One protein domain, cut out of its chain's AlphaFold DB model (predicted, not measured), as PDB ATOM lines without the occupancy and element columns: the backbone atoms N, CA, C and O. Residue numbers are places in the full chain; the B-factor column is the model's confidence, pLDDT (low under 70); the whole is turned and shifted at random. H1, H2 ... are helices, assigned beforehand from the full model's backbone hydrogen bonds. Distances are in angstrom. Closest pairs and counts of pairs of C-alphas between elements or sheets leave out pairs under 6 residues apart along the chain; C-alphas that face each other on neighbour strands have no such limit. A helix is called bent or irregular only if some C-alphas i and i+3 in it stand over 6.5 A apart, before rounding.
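This is residues 17 to 61 of the 165 residues of an uncharacterized protein of Deinococcus actinosclerus (UniProt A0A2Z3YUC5). One long helix, H2, makes the longest axis, and the short helix H1 with the loops around it forms a small, loose head near the beginning of H2. H1 slants steeply to H2, and the other end of H2 sticks out as a bare arm, residues 47 to 61, of which 47 to 60 belong to H2. The printed part has 45 residues with two named helices, H1 then H2 along the chain, and no named strand; the class is all helix. The whole is loose, with a radius of gyration of the C-alphas of 13.0 A, and elongated, spanning 41 by 22 by 13 A.

H2, residues 36 to 60, and H1, residues 22 to 29, are close but not clearly touching, with 2 pairs of C-alphas within 8 A. Their closest C-alphas, those of Leu 26 and Leu 42, are 7.8 A apart. Their lines stand at a steep tilt of 61 degrees, and the two run opposite ways. Their centres are 14.8 A apart. Residues 18 to 25, of which 22 to 25 belong to H1, stand free. In H2 every O i to N i+4 pair is within hydrogen-bond range; in H1 2 of 4 are.

H2 runs 35.9 A from C-alpha 36 at (55.390, -3.588, -25.705) to C-alpha 60 at (35.615, -8.250, 3.847). H1 begins with C-alpha 22 at (39.590, -6.379, -22.836) and measures 11.3 A from first to last C-alpha. H1 is irregular, but only just: C-alphas 25 and 28 are 6.8 A apart.

The two C-alphas farthest apart are those of Asp 32 and Leu 61, 41.3 A. The link from H1 to H2, 6 residues, is short. The printed part has no cut. Its mean pLDDT is 84.7, and residues 32 to 34 are under 70.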
ATOM      1  N   ASN A  17      43.439  -8.031 -28.801       70.56
ATOM      2  CA  ASN A  17      42.647  -7.716 -29.999       70.56
ATOM      3  C   ASN A  17      41.526  -8.719 -30.306       70.56
ATOM      4  O   ASN A  17      40.621  -8.378 -31.068       70.56
ATOM      5  N   ALA A  18      41.600  -9.932 -29.754       74.31
ATOM      6  CA  ALA A  18      40.600 -10.977 -29.957       74.31
ATOM      7  C   ALA A  18      39.525 -10.996 -28.857       74.31
ATOM      8  O   ALA A  18      38.532 -11.701 -29.006       74.31
ATOM      9  N   ASP A  19      39.714 -10.237 -27.774       79.38
ATOM     10  CA  ASP A  19      38.847 -10.271 -26.601       79.38
ATOM     11  C   ASP A  19      37.868  -9.077 -26.609       79.38
ATOM     12  O   ASP A  19      38.307  -7.920 -26.576       79.38
ATOM     13  N   PRO A  20      36.545  -9.318 -26.667       83.44
ATOM     14  CA  PRO A  20      35.548  -8.255 -26.779       83.44
ATOM     15  C   PRO A  20      35.430  -7.388 -25.516       83.44
ATOM     16  O   PRO A  20      34.945  -6.262 -25.613       83.44
ATOM     17  N   VAL A  21      35.888  -7.870 -24.356       83.12
ATOM     18  CA  VAL A  21      35.845  -7.155 -23.073       83.12
ATOM     19  C   VAL A  21      37.139  -6.377 -22.850       83.12
ATOM     20  O   VAL A  21      37.114  -5.188 -22.522       83.12
ATOM     21  N   LEU A  22      38.292  -7.012 -23.075       81.31
ATOM     22  CA  LEU A  22      39.590  -6.379 -22.836       81.31
ATOM     23  C   LEU A  22      39.927  -5.323 -23.888       81.31
ATOM     24  O   LEU A  22      40.548  -4.313 -23.553       81.31
ATOM     25  N   LYS A  23      39.508  -5.512 -25.145       82.88
ATOM     26  CA  LYS A  23      39.778  -4.569 -26.237       82.88
ATOM     27  C   LYS A  23      39.304  -3.137 -25.933       82.88
ATOM     28  O   LYS A  23      40.149  -2.239 -25.967       82.88
ATOM     29  N   PRO A  24      38.018  -2.876 -25.622       84.56
ATOM     30  CA  PRO A  24      37.555  -1.522 -25.305       84.56
ATOM     31  C   PRO A  24      38.120  -0.989 -23.982       84.56
ATOM     32  O   PRO A  24      38.162   0.220 -23.788       84.56
ATOM     33  N   PHE A  25      38.572  -1.860 -23.076       82.50
ATOM     34  CA  PHE A  25      39.111  -1.445 -21.783       82.50
ATOM     35  C   PHE A  25      40.595  -1.054 -21.844       82.50
ATOM     36  O   PHE A  25      41.014  -0.085 -21.204       82.50
ATOM     37  N   LEU A  26      41.411  -1.803 -22.586       82.88
ATOM     38  CA  LEU A  26      42.862  -1.621 -22.622       82.88
ATOM     39  C   LEU A  26      43.307  -0.720 -23.773       82.88
ATOM     40  O   LEU A  26      44.123   0.169 -23.545       82.88
ATOM     41  N   LEU A  27      42.766  -0.901 -24.986       82.69
ATOM     42  CA  LEU A  27      43.280  -0.195 -26.167       82.69
ATOM     43  C   LEU A  27      43.179   1.336 -26.080       82.69
ATOM     44  O   LEU A  27      44.164   1.981 -26.423       82.69
ATOM     45  N   PRO A  28      42.085   1.949 -25.582       87.31
ATOM     46  CA  PRO A  28      42.001   3.412 -25.497       87.31
ATOM     47  C   PRO A  28      43.000   4.055 -24.524       87.31
ATOM     48  O   PRO A  28      43.168   5.270 -24.536       87.31
ATOM     49  N   ARG A  29      43.627   3.263 -23.644       82.38
ATOM     50  CA  ARG A  29      44.637   3.728 -22.679       82.38
ATOM     51  C   ARG A  29      46.063   3.587 -23.205       82.38
ATOM     52  O   ARG A  29      46.995   4.076 -22.570       82.38
ATOM     53  N   LEU A  30      46.236   2.907 -24.335       82.94
ATOM     54  CA  LEU A  30      47.506   2.844 -25.039       82.94
ATOM     55  C   LEU A  30      47.660   4.110 -25.879       82.94
ATOM     56  O   LEU A  30      46.704   4.585 -26.489       82.94
ATOM     57  N   LYS A  31      48.875   4.652 -25.931       76.31
ATOM     58  CA  LYS A  31      49.212   5.689 -26.914       76.31
ATOM     59  C   LYS A  31      49.190   5.079 -28.319       76.31
ATOM     60  O   LYS A  31      49.218   3.858 -28.436       76.31
ATOM     61  N   ASP A  32      49.162   5.920 -29.356       65.94
ATOM     62  CA  ASP A  32      48.879   5.602 -30.774       65.94
ATOM     63  C   ASP A  32      49.459   4.277 -31.324       65.94
ATOM     64  O   ASP A  32      48.869   3.683 -32.227       65.94
ATOM     65  N   GLN A  33      50.580   3.785 -30.777       61.41
ATOM     66  CA  GLN A  33      51.133   2.442 -31.007       61.41
ATOM     67  C   GLN A  33      51.825   1.879 -29.752       61.41
ATOM     68  O   GLN A  33      53.004   1.535 -29.814       61.41
ATOM     69  N   GLY A  34      51.126   1.862 -28.610       62.25
ATOM     70  CA  GLY A  34      51.688   1.590 -27.283       62.25
ATOM     71  C   GLY A  34      52.820   0.564 -27.302       62.25
ATOM     72  O   GLY A  34      52.636  -0.554 -27.792       62.25
ATOM     73  N   SER A  35      54.002   0.960 -26.820       77.38
ATOM     74  CA  SER A  35      55.170   0.077 -26.856       77.38
ATOM     75  C   SER A  35      54.867  -1.229 -26.107       77.38
ATOM     76  O   SER A  35      54.015  -1.268 -25.215       77.38
ATOM     77  N   GLY A  36      55.571  -2.321 -26.431       77.75
ATOM     78  CA  GLY A  36      55.390  -3.588 -25.705       77.75
ATOM     79  C   GLY A  36      55.549  -3.432 -24.185       77.75
ATOM     80  O   GLY A  36      54.859  -4.096 -23.412       77.75
ATOM     81  N   GLU A  37      56.397  -2.497 -23.750       82.00
ATOM     82  CA  GLU A  37      56.551  -2.107 -22.349       82.00
ATOM     83  C   GLU A  37      55.322  -1.366 -21.792       82.00
ATOM     84  O   GLU A  37      54.858  -1.707 -20.706       82.00
ATOM     85  N   GLU A  38      54.747  -0.406 -22.525       82.00
ATOM     86  CA  GLU A  38      53.533   0.313 -22.104       82.00
ATOM     87  C   GLU A  38      52.342  -0.644 -21.932       82.00
ATOM     88  O   GLU A  38      51.649  -0.588 -20.915       82.00
ATOM     89  N   VAL A  39      52.150  -1.582 -22.868       80.75
ATOM     90  CA  VAL A  39      51.115  -2.629 -22.770       80.75
ATOM     91  C   VAL A  39      51.347  -3.516 -21.545       80.75
ATOM     92  O   VAL A  39      50.408  -3.808 -20.801       80.75
ATOM     93  N   THR A  40      52.597  -3.921 -21.312       83.44
ATOM     94  CA  THR A  40      52.967  -4.779 -20.178       83.44
ATOM     95  C   THR A  40      52.722  -4.076 -18.845       83.44
ATOM     96  O   THR A  40      52.150  -4.670 -17.930       83.44
ATOM     97  N   ASN A  41      53.108  -2.803 -18.733       86.00
ATOM     98  CA  ASN A  41      52.901  -2.010 -17.525       86.00
ATOM     99  C   ASN A  41      51.413  -1.790 -17.242       86.00
ATOM    100  O   ASN A  41      50.978  -2.045 -16.120       86.00
ATOM    101  N   LEU A  42      50.619  -1.423 -18.255       86.25
ATOM    102  CA  LEU A  42      49.172  -1.253 -18.111       86.25
ATOM    103  C   LEU A  42      48.481  -2.556 -17.683       86.25
ATOM    104  O   LEU A  42      47.639  -2.544 -16.780       86.25
ATOM    105  N   ALA A  43      48.840  -3.683 -18.305       85.06
ATOM    106  CA  ALA A  43      48.303  -4.992 -17.943       85.06
ATOM    107  C   ALA A  43      48.670  -5.364 -16.500       85.06
ATOM    108  O   ALA A  43      47.800  -5.769 -15.728       85.06
ATOM    109  N   ARG A  44      49.934  -5.163 -16.107       87.81
ATOM    110  CA  ARG A  44      50.413  -5.421 -14.744       87.81
ATOM    111  C   ARG A  44      49.681  -4.571 -13.710       87.81
ATOM    112  O   ARG A  44      49.266  -5.099 -12.686       87.81
ATOM    113  N   GLU A  45      49.529  -3.272 -13.956       90.31
ATOM    114  CA  GLU A  45      48.844  -2.353 -13.039       90.31
ATOM    115  C   GLU A  45      47.361  -2.693 -12.900       90.31
ATOM    116  O   GLU A  45      46.849  -2.764 -11.784       90.31
ATOM    117  N   THR A  46      46.693  -2.980 -14.018       89.88
ATOM    118  CA  THR A  46      45.286  -3.399 -14.033       89.88
ATOM    119  C   THR A  46      45.095  -4.705 -13.267       89.88
ATOM    120  O   THR A  46      44.213  -4.792 -12.414       89.88
ATOM    121  N   LEU A  47      45.941  -5.707 -13.525       90.06
ATOM    122  CA  LEU A  47      45.880  -6.997 -12.843       90.06
ATOM    123  C   LEU A  47      46.178  -6.854 -11.348       90.06
ATOM    124  O   LEU A  47      45.481  -7.443 -10.529       90.06
ATOM    125  N   ALA A  48      47.170  -6.042 -10.977       92.56
ATOM    126  CA  ALA A  48      47.500  -5.783  -9.579       92.56
ATOM    127  C   ALA A  48      46.363  -5.059  -8.847       92.56
ATOM    128  O   ALA A  48      46.061  -5.397  -7.702       92.56
ATOM    129  N   LEU A  49      45.720  -4.080  -9.492       92.81
ATOM    130  CA  LEU A  49      44.546  -3.410  -8.943       92.81
ATOM    131  C   LEU A  49      43.398  -4.403  -8.754       92.81
ATOM    132  O   LEU A  49      42.843  -4.474  -7.661       92.81
ATOM    133  N   HIS A  50      43.080  -5.187  -9.785       91.88
ATOM    134  CA  HIS A  50      42.026  -6.195  -9.718       91.88
ATOM    135  C   HIS A  50      42.294  -7.208  -8.600       91.88
ATOM    136  O   HIS A  50      41.448  -7.376  -7.732       91.88
ATOM    137  N   ALA A  51      43.496  -7.792  -8.536       92.25
ATOM    138  CA  ALA A  51      43.873  -8.745  -7.494       92.25
ATOM    139  C   ALA A  51      43.727  -8.158  -6.080       92.25
ATOM    140  O   ALA A  51      43.211  -8.824  -5.188       92.25
ATOM    141  N   ARG A  52      44.122  -6.893  -5.876       94.50
ATOM    142  CA  ARG A  52      43.962  -6.204  -4.583       94.50
ATOM    143  C   ARG A  52      42.499  -5.958  -4.224       94.50
ATOM    144  O   ARG A  52      42.139  -6.086  -3.057       94.50
ATOM    145  N   LEU A  53      41.670  -5.568  -5.193       95.31
ATOM    146  CA  LEU A  53      40.242  -5.339  -4.965       95.31
ATOM    147  C   LEU A  53      39.509  -6.653  -4.692       95.31
ATOM    148  O   LEU A  53      38.704  -6.694  -3.769       95.31
ATOM    149  N   SER A  54      39.837  -7.718  -5.423       94.50
ATOM    150  CA  SER A  54      39.276  -9.052  -5.212       94.50
ATOM    151  C   SER A  54      39.681  -9.625  -3.852       94.50
ATOM    152  O   SER A  54      38.813 -10.058  -3.102       94.50
ATOM    153  N   ASP A  55      40.963  -9.550  -3.469       93.00
ATOM    154  CA  ASP A  55      41.425  -9.976  -2.134       93.00
ATOM    155  C   ASP A  55      40.718  -9.187  -1.021       93.00
ATOM    156  O   ASP A  55      40.213  -9.766  -0.057       93.00
ATOM    157  N   ARG A  56      40.591  -7.864  -1.181       94.00
ATOM    158  CA  ARG A  56      39.852  -7.025  -0.232       94.00
ATOM    159  C   ARG A  56      38.379  -7.417  -0.141       94.00
ATOM    160  O   ARG A  56      37.864  -7.486   0.975       94.00
ATOM    161  N   ALA A  57      37.715  -7.633  -1.276       94.06
ATOM    162  CA  ALA A  57      36.317  -8.042  -1.331       94.06
ATOM    163  C   ALA A  57      36.131  -9.353  -0.560       94.06
ATOM    164  O   ALA A  57      35.419  -9.367   0.443       94.06
ATOM    165  N   VAL A  58      36.885 -10.395  -0.919       94.06
ATOM    166  CA  VAL A  58      36.822 -11.719  -0.280       94.06
ATOM    167  C   VAL A  58      37.066 -11.631   1.228       94.06
ATOM    168  O   VAL A  58      36.266 -12.142   2.006       94.06
ATOM    169  N   ARG A  59      38.104 -10.913   1.678       91.31
ATOM    170  CA  ARG A  59      38.413 -10.769   3.117       91.31
ATOM    171  C   ARG A  59      37.379  -9.961   3.902       91.31
ATOM    172  O   ARG A  59      37.287 -10.096   5.132       91.31
ATOM    173  N   SER A  60      36.668  -9.057   3.228       92.19
ATOM    174  CA  SER A  60      35.615  -8.250   3.847       92.19
ATOM    175  C   SER A  60      34.358  -9.072   4.119       92.19
ATOM    176  O   SER A  60      33.684  -8.826   5.122       92.19
ATOM    177  N   LEU A  61      34.101 -10.091   3.298       92.88
ATOM    178  CA  LEU A  61      33.016 -11.033   3.511       92.88
ATOM    179  C   LEU A  61      33.327 -11.907   4.730       92.88
ATOM    180  O   LEU A  61      34.431 -12.422   4.902       92.88
TER     181      LEU A  61